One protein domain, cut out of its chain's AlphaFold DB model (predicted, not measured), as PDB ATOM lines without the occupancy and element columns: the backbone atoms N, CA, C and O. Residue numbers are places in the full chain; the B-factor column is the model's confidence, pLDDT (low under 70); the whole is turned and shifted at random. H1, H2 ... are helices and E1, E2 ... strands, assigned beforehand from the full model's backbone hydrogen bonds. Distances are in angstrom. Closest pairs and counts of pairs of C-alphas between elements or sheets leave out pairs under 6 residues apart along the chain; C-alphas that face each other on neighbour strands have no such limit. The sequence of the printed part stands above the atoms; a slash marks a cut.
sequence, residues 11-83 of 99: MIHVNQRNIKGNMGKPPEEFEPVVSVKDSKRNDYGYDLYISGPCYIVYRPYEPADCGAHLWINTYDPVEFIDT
ATOM      1  N   MET A  11     405.931 478.826 400.069       96.81
ATOM      2  CA  MET A  11     406.686 479.109 398.858       96.81
ATOM      3  C   MET A  11     405.723 479.165 397.679       96.81
ATOM      4  O   MET A  11     405.060 478.180 397.365       96.81
ATOM      5  N   ILE A  12     405.654 480.313 397.027       97.00
ATOM      6  CA  ILE A  12     404.813 480.562 395.863       97.00
ATOM      7  C   ILE A  12     405.704 480.540 394.628       97.00
ATOM      8  O   ILE A  12     406.756 481.184 394.600       97.00
ATOM      9  N   HIS A  13     405.287 479.816 393.600       95.81
ATOM     10  CA  HIS A  13     406.014 479.716 392.344       95.81
ATOM     11  C   HIS A  13     405.092 479.970 391.152       95.81
ATOM     12  O   HIS A  13     403.927 479.576 391.152       95.81
ATOM     13  N   VAL A  14     405.644 480.612 390.122       95.38
ATOM     14  CA  VAL A  14     404.973 480.852 388.844       95.38
ATOM     15  C   VAL A  14     405.538 479.881 387.812       95.38
ATOM     16  O   VAL A  14     406.714 479.941 387.450       95.38
ATOM     17  N   ASN A  15     404.693 478.973 387.335       93.62
ATOM     18  CA  ASN A  15     405.074 477.901 386.435       93.62
ATOM     19  C   ASN A  15     405.143 478.392 384.980       93.62
ATOM     20  O   ASN A  15     404.161 478.377 384.235       93.62
ATOM     21  N   GLN A  16     406.352 478.754 384.549       94.25
ATOM     22  CA  GLN A  16     406.625 479.193 383.176       94.25
ATOM     23  C   GLN A  16     406.265 478.156 382.101       94.25
ATOM     24  O   GLN A  16     405.961 478.530 380.969       94.25
ATOM     25  N   ARG A  17     406.324 476.854 382.420       93.88
ATOM     26  CA  ARG A  17     406.008 475.788 381.463       93.88
ATOM     27  C   ARG A  17     404.519 475.802 381.152       93.88
ATOM     28  O   ARG A  17     404.164 475.751 379.980       93.88
ATOM     29  N   ASN A  18     403.687 475.932 382.180       94.50
ATOM     30  CA  ASN A  18     402.238 476.006 382.020       94.50
ATOM     31  C   ASN A  18     401.842 477.301 381.305       94.50
ATOM     32  O   ASN A  18     401.043 477.252 380.382       94.50
ATOM     33  N   ILE A  19     402.483 478.436 381.621       95.06
ATOM     34  CA  ILE A  19     402.261 479.699 380.888       95.06
ATOM     35  C   ILE A  19     402.508 479.508 379.390       95.06
ATOM     36  O   ILE A  19     401.641 479.825 378.582       95.06
ATOM     37  N   LYS A  20     403.664 478.949 379.013       96.75
ATOM     38  CA  LYS A  20     403.990 478.671 377.606       96.75
ATOM     39  C   LYS A  20     403.031 477.657 376.983       96.75
ATOM     40  O   LYS A  20     402.642 477.820 375.836       96.75
ATOM     41  N   GLY A  21     402.649 476.624 377.731       95.25
ATOM     42  CA  GLY A  21     401.729 475.582 377.278       95.25
ATOM     43  C   GLY A  21     400.285 476.053 377.105       95.25
ATOM     44  O   GLY A  21     399.565 475.472 376.299       95.25
ATOM     45  N   ASN A  22     399.864 477.095 377.822       93.88
ATOM     46  CA  ASN A  22     398.537 477.698 377.691       93.88
ATOM     47  C   ASN A  22     398.436 478.639 376.480       93.88
ATOM     48  O   ASN A  22     397.331 478.972 376.057       93.88
ATOM     49  N   MET A  23     399.562 479.072 375.900       95.25
ATOM     50  CA  MET A  23     399.552 479.959 374.736       95.25
ATOM     51  C   MET A  23     398.821 479.300 373.559       95.25
ATOM     52  O   MET A  23     399.209 478.230 373.097       95.25
ATOM     53  N   GLY A  24     397.772 479.958 373.062       92.19
ATOM     54  CA  GLY A  24     396.978 479.483 371.923       92.19
ATOM     55  C   GLY A  24     395.936 478.409 372.254       92.19
ATOM     56  O   GLY A  24     395.249 477.956 371.342       92.19
ATOM     57  N   LYS A  25     395.790 478.017 373.525       91.88
ATOM     58  CA  LYS A  25     394.712 477.128 373.973       91.88
ATOM     59  C   LYS A  25     393.430 477.907 374.280       91.88
ATOM     60  O   LYS A  25     393.502 479.102 374.582       91.88
ATOM     61  N   PRO A  26     392.262 477.253 374.235       90.50
ATOM     62  CA  PRO A  26     391.042 477.835 374.770       90.50
ATOM     63  C   PRO A  26     391.074 477.850 376.321       90.50
ATOM     64  O   PRO A  26     391.767 477.020 376.922       90.50
ATOM     65  N   PRO A  27     390.363 478.781 376.993       86.06
ATOM     66  CA  PRO A  27     390.405 478.946 378.455       86.06
ATOM     67  C   PRO A  27     390.072 477.685 379.270       86.06
ATOM     68  O   PRO A  27     390.573 477.506 380.380       86.06
ATOM     69  N   GLU A  28     389.247 476.789 378.729       86.06
ATOM     70  CA  GLU A  28     388.818 475.539 379.369       86.06
ATOM     71  C   GLU A  28     389.953 474.503 379.471       86.06
ATOM     72  O   GLU A  28     389.892 473.572 380.280       86.06
ATOM     73  N   GLU A  29     391.008 474.672 378.676       88.75
ATOM     74  CA  GLU A  29     392.194 473.811 378.653       88.75
ATOM     75  C   GLU A  29     393.398 474.428 379.373       88.75
ATOM     76  O   GLU A  29     394.495 473.857 379.356       88.75
ATOM     77  N   PHE A  30     393.232 475.600 379.989       90.44
ATOM     78  CA  PHE A  30     394.319 476.235 380.718       90.44
ATOM     79  C   PHE A  30     394.718 475.404 381.930       90.44
ATOM     80  O   PHE A  30     393.899 475.000 382.752       90.44
ATOM     81  N   GLU A  31     396.021 475.187 382.062       92.25
ATOM     82  CA  GLU A  31     396.609 474.628 383.266       92.25
ATOM     83  C   GLU A  31     396.894 475.755 384.272       92.25
ATOM     84  O   GLU A  31     397.296 476.851 383.862       92.25
ATOM     85  N   PRO A  32     396.746 475.519 385.587       93.56
ATOM     86  CA  PRO A  32     397.053 476.524 386.595       93.56
ATOM     87  C   PRO A  32     398.535 476.901 386.558       93.56
ATOM     88  O   PRO A  32     399.415 476.050 386.399       93.56
ATOM     89  N   VAL A  33     398.814 478.193 386.714       94.06
ATOM     90  CA  VAL A  33     400.161 478.759 386.537       94.06
ATOM     91  C   VAL A  33     400.794 479.207 387.847       94.06
ATOM     92  O   VAL A  33     402.011 479.359 387.903       94.06
ATOM     93  N   VAL A  34     400.008 479.375 388.908       95.00
ATOM     94  CA  VAL A  34     400.496 479.737 390.240       95.00
ATOM     95  C   VAL A  34     400.399 478.520 391.144       95.00
ATOM     96  O   VAL A  34     399.349 477.885 391.227       95.00
ATOM     97  N   SER A  35     401.484 478.196 391.842       94.44
ATOM     98  CA  SER A  35     401.492 477.157 392.868       94.44
ATOM     99  C   SER A  35     401.917 477.715 394.217       94.44
ATOM    100  O   SER A  35     402.781 478.582 394.305       94.44
ATOM    101  N   VAL A  36     401.303 477.201 395.279       95.56
ATOM    102  CA  VAL A  36     401.635 477.497 396.671       95.56
ATOM    103  C   VAL A  36     402.022 476.191 397.343       95.56
ATOM    104  O   VAL A  36     401.182 475.323 397.587       95.56
ATOM    105  N   LYS A  37     403.305 476.053 397.659       93.75
ATOM    106  CA  LYS A  37     403.839 474.959 398.458       93.75
ATOM    107  C   LYS A  37     403.858 475.367 399.922       93.75
ATOM    108  O   LYS A  37     404.594 476.263 400.334       93.75
ATOM    109  N   ASP A  38     403.063 474.663 400.710       89.75
ATOM    110  CA  ASP A  38     403.203 474.602 402.160       89.75
ATOM    111  C   ASP A  38     403.927 473.292 402.521       89.75
ATOM    112  O   ASP A  38     404.056 472.365 401.722       89.75
ATOM    113  N   SER A  39     404.375 473.185 403.761       81.50
ATOM    114  CA  SER A  39     404.949 471.999 404.392       81.50
ATOM    115  C   SER A  39     404.177 470.690 404.169       81.50
ATOM    116  O   SER A  39     404.781 469.624 404.261       81.50
ATOM    117  N   LYS A  40     402.865 470.746 403.902       81.62
ATOM    118  CA  LYS A  40     401.988 469.565 403.799       81.62
ATOM    119  C   LYS A  40     401.350 469.355 402.431       81.62
ATOM    120  O   LYS A  40     400.861 468.260 402.171       81.62
ATOM    121  N   ARG A  41     401.266 470.389 401.591       87.06
ATOM    122  CA  ARG A  41     400.500 470.330 400.341       87.06
ATOM    123  C   ARG A  41     400.985 471.355 399.326       87.06
ATOM    124  O   ARG A  41     401.514 472.398 399.703       87.06
ATOM    125  N   ASN A  42     400.722 471.048 398.062       91.38
ATOM    126  CA  ASN A  42     400.883 471.964 396.945       91.38
ATOM    127  C   ASN A  42     399.489 472.322 396.439       91.38
ATOM    128  O   ASN A  42     398.760 471.447 395.976       91.38
ATOM    129  N   ASP A  43     399.128 473.590 396.554       92.62
ATOM    130  CA  ASP A  43     397.903 474.129 395.981       92.62
ATOM    131  C   ASP A  43     398.232 474.832 394.661       92.62
ATOM    132  O   ASP A  43     399.302 475.424 394.532       92.62
ATOM    133  N   TYR A  44     397.326 474.782 393.688       92.81
ATOM    134  CA  TYR A  44     397.512 475.387 392.368       92.81
ATOM    135  C   TYR A  44     396.333 476.282 392.026       92.81
ATOM    136  O   TYR A  44     395.214 475.994 392.435       92.81
ATOM    137  N   GLY A  45     396.556 477.327 391.246       92.31
ATOM    138  CA  GLY A  45     395.491 478.173 390.733       92.31
ATOM    139  C   GLY A  45     395.999 479.148 389.686       92.31
ATOM    140  O   GLY A  45     397.122 479.024 389.188       92.31
ATOM    141  N   TYR A  46     395.142 480.093 389.328       91.31
ATOM    142  CA  TYR A  46     395.402 481.037 388.244       91.31
ATOM    143  C   TYR A  46     395.748 482.421 388.785       91.31
ATOM    144  O   TYR A  46     396.708 483.022 388.310       91.31
ATOM    145  N   ASP A  47     395.039 482.859 389.829       90.94
ATOM    146  CA  ASP A  47     395.275 484.125 390.520       90.94
ATOM    147  C   ASP A  47     395.383 483.924 392.038       90.94
ATOM    148  O   ASP A  47     394.640 483.132 392.625       90.94
ATOM    149  N   LEU A  48     396.318 484.627 392.679       92.94
ATOM    150  CA  LEU A  48     396.646 484.479 394.092       92.94
ATOM    151  C   LEU A  48     396.844 485.843 394.761       92.94
ATOM    152  O   LEU A  48     397.762 486.592 394.435       92.94
ATOM    153  N   TYR A  49     396.055 486.091 395.800       93.81
ATOM    154  CA  TYR A  49     396.221 487.209 396.715       93.81
ATOM    155  C   TYR A  49     397.175 486.870 397.856       93.81
ATOM    156  O   TYR A  49     397.080 485.797 398.456       93.81
ATOM    157  N   ILE A  50     398.031 487.822 398.227       94.62
ATOM    158  CA  ILE A  50     398.848 487.762 399.442       94.62
ATOM    159  C   ILE A  50     398.431 488.923 400.345       94.62
ATOM    160  O   ILE A  50     398.574 490.084 399.979       94.62
ATOM    161  N   SER A  51     397.929 488.609 401.538       92.81
ATOM    162  CA  SER A  51     397.361 489.604 402.466       92.81
ATOM    163  C   SER A  51     398.391 490.408 403.271       92.81
ATOM    164  O   SER A  51     398.015 491.250 404.085       92.81
ATOM    165  N   GLY A  52     399.684 490.151 403.072       93.56
ATOM    166  CA  GLY A  52     400.746 490.730 403.885       93.56
ATOM    167  C   GLY A  52     402.119 490.697 403.215       93.56
ATOM    168  O   GLY A  52     402.225 490.440 402.013       93.56
ATOM    169  N   PRO A  53     403.183 490.986 403.983       95.94
ATOM    170  CA  PRO A  53     404.544 491.017 403.476       95.94
ATOM    171  C   PRO A  53     404.964 489.729 402.758       95.94
ATOM    172  O   PRO A  53     404.600 488.604 403.116       95.94
ATOM    173  N   CYS A  54     405.806 489.896 401.745       97.50
ATOM    174  CA  CYS A  54     406.436 488.786 401.053       97.50
ATOM    175  C   CYS A  54     407.880 489.122 400.686       97.50
ATOM    176  O   CYS A  54     408.294 490.282 400.681       97.50
ATOM    177  N   TYR A  55     408.650 488.080 400.397       96.75
ATOM    178  CA  TYR A  55     410.038 488.180 399.984       96.75
ATOM    179  C   TYR A  55     410.245 487.417 398.682       96.75
ATOM    180  O   TYR A  55     409.959 486.223 398.610       96.75
ATOM    181  N   ILE A  56     410.743 488.100 397.654       97.81
ATOM    182  CA  ILE A  56     411.041 487.500 396.353       97.81
ATOM    183  C   ILE A  56     412.486 487.005 396.374       97.81
ATOM    184  O   ILE A  56     413.405 487.760 396.684       97.81
ATOM    185  N   VAL A  57     412.687 485.734 396.043       97.38
ATOM    186  CA  VAL A  57     413.990 485.071 396.071       97.38
ATOM    187  C   VAL A  57     414.370 484.652 394.664       97.38
ATOM    188  O   VAL A  57     413.652 483.874 394.043       97.38
ATOM    189  N   TYR A  58     415.525 485.120 394.196       97.38
ATOM    190  CA  TYR A  58     416.159 484.644 392.971       97.38
ATOM    191  C   TYR A  58     417.479 483.941 393.302       97.38
ATOM    192  O   TYR A  58     418.357 484.535 393.930       97.38
ATOM    193  N   ARG A  59     417.626 482.682 392.880       97.25
ATOM    194  CA  ARG A  59     418.859 481.894 393.000       97.25
ATOM    195  C   ARG A  59     419.157 481.148 391.693       97.25
ATOM    196  O   ARG A  59     418.565 480.103 391.428       97.25
ATOM    197  N   PRO A  60     420.091 481.646 390.866       96.19
ATOM    198  CA  PRO A  60     420.425 481.001 389.597       96.19
ATOM    199  C   PRO A  60     421.224 479.700 389.759       96.19
ATOM    200  O   PRO A  60     421.029 478.779 388.976       96.19
ATOM    201  N   TYR A  61     422.092 479.602 390.768       97.38
ATOM    202  CA  TYR A  61     423.019 478.467 390.926       97.38
ATOM    203  C   TYR A  61     422.588 477.448 391.986       97.38
ATOM    204  O   TYR A  61     423.064 476.319 391.983       97.38
ATOM    205  N   GLU A  62     421.683 477.839 392.882       96.12
ATOM    206  CA  GLU A  62     421.172 476.999 393.966       96.12
ATOM    207  C   GLU A  62     419.639 477.105 393.989       96.12
ATOM    208  O   GLU A  62     419.079 477.912 394.740       96.12
ATOM    209  N   PRO A  63     418.945 476.381 393.095       95.69
ATOM    210  CA  PRO A  63     417.490 476.408 393.047       95.69
ATOM    211  C   PRO A  63     416.884 475.828 394.332       95.69
ATOM    212  O   PRO A  63     417.522 475.066 395.057       95.69
ATOM    213  N   ALA A  64     415.620 476.159 394.595       92.62
ATOM    214  CA  ALA A  64     414.846 475.487 395.636       92.62
ATOM    215  C   ALA A  64     414.745 473.975 395.352       92.62
ATOM    216  O   ALA A  64     414.857 473.557 394.202       92.62
ATOM    217  N   ASP A  65     414.417 473.158 396.360       87.94
ATOM    218  CA  ASP A  65     414.292 471.691 396.216       87.94
ATOM    219  C   ASP A  65     413.345 471.245 395.085       87.94
ATOM    220  O   ASP A  65     413.437 470.133 394.577       87.94
ATOM    221  N   CYS A  66     412.394 472.098 394.690       84.38
ATOM    222  CA  CYS A  66     411.492 471.848 393.563       84.38
ATOM    223  C   CYS A  66     412.073 472.216 392.183       84.38
ATOM    224  O   CYS A  66     411.360 472.112 391.190       84.38
ATOM    225  N   GLY A  67     413.318 472.689 392.111       90.62
ATOM    226  CA  GLY A  67     413.970 473.187 390.898       90.62
ATOM    227  C   GLY A  67     413.644 474.642 390.537       90.62
ATOM    228  O   GLY A  67     414.107 475.135 389.511       90.62
ATOM    229  N   ALA A  68     412.855 475.358 391.346       93.06
ATOM    230  CA  ALA A  68     412.548 476.762 391.082       93.06
ATOM    231  C   ALA A  68     413.770 477.655 391.343       93.06
ATOM    232  O   ALA A  68     414.363 477.606 392.417       93.06
ATOM    233  N   HIS A  69     414.098 478.519 390.382       95.88
ATOM    234  CA  HIS A  69     415.154 479.533 390.517       95.88
ATOM    235  C   HIS A  69     414.628 480.892 390.987       95.88
ATOM    236  O   HIS A  69     415.395 481.710 391.483       95.88
ATOM    237  N   LEU A  70     413.329 481.141 390.817       97.19
ATOM    238  CA  LEU A  70     412.632 482.334 391.284       97.19
ATOM    239  C   LEU A  70     411.346 481.900 391.989       97.19
ATOM    240  O   LEU A  70     410.557 481.123 391.437       97.19
ATOM    241  N   TRP A  71     411.142 482.387 393.208       97.12
ATOM    242  CA  TRP A  71     409.939 482.127 393.994       97.12
ATOM    243  C   TRP A  71     409.678 483.258 394.985       97.12
ATOM    244  O   TRP A  71     410.516 484.135 395.198       97.12
ATOM    245  N   ILE A  72     408.501 483.235 395.599       97.94
ATOM    246  CA  ILE A  72     408.073 484.211 396.599       97.94
ATOM    247  C   ILE A  72     407.829 483.467 397.910       97.94
ATOM    248  O   ILE A  72     407.144 482.451 397.932       97.94
ATOM    249  N   ASN A  73     408.380 483.968 399.007       96.81
ATOM    250  CA  ASN A  73     408.148 483.454 400.349       96.81
ATOM    251  C   ASN A  73     407.234 484.398 401.131       96.81
ATOM    252  O   ASN A  73     407.442 485.611 401.134       96.81
ATOM    253  N   THR A  74     406.258 483.846 401.847       95.81
ATOM    254  CA  THR A  74     405.419 484.617 402.776       95.81
ATOM    255  C   THR A  74     404.986 483.777 403.977       95.81
ATOM    256  O   THR A  74     404.747 482.569 403.873       95.81
ATOM    257  N   TYR A  75     404.877 484.417 405.139       94.12
ATOM    258  CA  TYR A  75     404.278 483.822 406.335       94.12
ATOM    259  C   TYR A  75     402.778 484.127 406.427       94.12
ATOM    260  O   TYR A  75     402.034 483.388 407.080       94.12
ATOM    261  N   ASP A  76     402.323 485.146 405.703       93.75
ATOM    262  CA  ASP A  76     400.968 485.670 405.748       93.75
ATOM    263  C   ASP A  76     399.965 484.795 404.983       93.75
ATOM    264  O   ASP A  76     400.349 483.911 404.200       93.75
ATOM    265  N   PRO A  77     398.660 484.949 405.259       92.12
ATOM    266  CA  PRO A  77     397.612 484.269 404.513       92.12
ATOM    267  C   PRO A  77     397.666 484.576 403.014       92.12
ATOM    268  O   PRO A  77     397.907 485.717 402.606       92.12
ATOM    269  N   VAL A  78     397.397 483.539 402.221       92.94
ATOM    270  CA  VAL A  78     397.261 483.616 400.766       92.94
ATOM    271  C   VAL A  78     395.946 482.981 400.350       92.94
ATOM    272  O   VAL A  78     395.525 481.986 400.951       92.94
ATOM    273  N   GLU A  79     395.304 483.548 399.339       92.19
ATOM    274  CA  GLU A  79     393.973 483.141 398.897       92.19
ATOM    275  C   GLU A  79     393.902 483.155 397.374       92.19
ATOM    276  O   GLU A  79     394.354 484.103 396.739       92.19
ATOM    277  N   PHE A  80     393.348 482.099 396.780       90.81
ATOM    278  CA  PHE A  80     393.042 482.108 395.353       90.81
ATOM    279  C   PHE A  80     391.775 482.941 395.146       90.81
ATOM    280  O   PHE A  80     390.768 482.662 395.799       90.81
ATOM    281  N   ILE A  81     391.844 483.969 394.298       86.62
ATOM    282  CA  ILE A  81     390.723 484.898 394.053       86.62
ATOM    283  C   ILE A  81     389.881 484.405 392.882       86.62
ATOM    284  O   ILE A  81     388.657 484.348 392.966       86.62
ATOM    285  N   ASP A  82     390.549 484.017 391.797       72.94
ATOM    286  CA  ASP A  82     389.894 483.716 390.538       72.94
ATOM    287  C   ASP A  82     390.294 482.333 390.007       72.94
ATOM    288  O   ASP A  82     391.467 482.021 389.772       72.94
ATOM    289  N   THR A  83     389.279 481.489 389.821       67.44
ATOM    290  CA  THR A  83     389.375 480.232 389.075       67.44
ATOM    291  C   THR A  83     388.311 480.166 387.985       67.44
ATOM    292  O   THR A  83     387.667 479.135 387.818       67.44
TER     293      THR A  83
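AT A GLANCE: This is residues 11 to 83 of the 99 residues of an uncharacterized protein of Okeania sp. SIO2F4 (UniProt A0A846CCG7). A twisted five-stranded sheet makes the body, and a small two-stranded ribbon, E4 and E7, folds back over part of one face, partly face to face with it near E2 and E3. Past one end of E1, H1 and the long link after it make an arm, whose tip, residues 23 to 28, sticks out. The printed part has 73 residues, with named elements in the order E1 H1 E2 E3 E4 E5 E6 E7; the larger sheet runs E3 E2 E1 E6 E5 and the smaller E4 E7, both antiparallel. The class is mixed, helices and strands, with 34 residues, under half, in named elements. It is compact, with a radius of gyration of the C-alphas of 12.9 A and spans of 34 by 30 by 21 A.

IN THESE COORDINATES: Find C-alpha 11 at (406.686, 479.109, 398.858); there E1 begins, residues 11 to 14, 10.3 A long. H1, residues 16 to 22, runs 9.9 A from C-alpha 16 at (406.625, 479.193, 383.176). Next come E2, residues 34 to 37, 10.1 A; E3, residues 42 to 45, 10.3 A; and E4, residues 48 to 50, 6.7 A. E5, residues 55 to 58, covers 10.0 A, and E6, residues 70 to 74, the longest strand, 13.8 A. E7, residues 78 to 80, 7.0 A, ends at C-alpha 80, (393.042, 482.108, 395.353).

HOW THE PARTS SIT: Start at E1, an inner strand. Between E1 and its antiparallel neighbour E2, look for N 13 and O 35, 2.9 A apart; between E1 and its antiparallel neighbour E6, look for N 12 and O 72, 2.8 A apart. E2 and E3 form a hairpin, with N 36 and O 43 at 2.8 A. E5 and E6 form another, with N 57 and O 71 at 2.8 A. The edge strands are E3 and E5; between them the strands' lines turn by 97 degrees, and the sheet is only just strongly twisted, with C-alphas up to 4.3 A off its best plane. In the other sheet, N 49 and O 79 of E4 and E7 are 2.8 A apart. Its closest C-alphas to E2 and E3 are Leu 48 to Val 34, 7.2 A, and Phe 80 to Gly 45, 6.5 A. E3 and E4 meet only through their link, while E4 and E6 are only just apart, at 8.0 A. H1 is not on the larger sheet, with 3 pairs of C-alphas within 10 A; in H1 every O i to N i+4 pair is within hydrogen-bond range.

THE WHOLE: The two C-alphas farthest apart, those of Glu 28 and Tyr 61, are 36.2 A apart. The printed part has no cut. The links from H1 to E2 and from E5 to E6 are long, each with 11 residues; the others are tight. Residues 23 to 28 stand free. The mean pLDDT of the printed part is 92.6, and residue 83 is under 70.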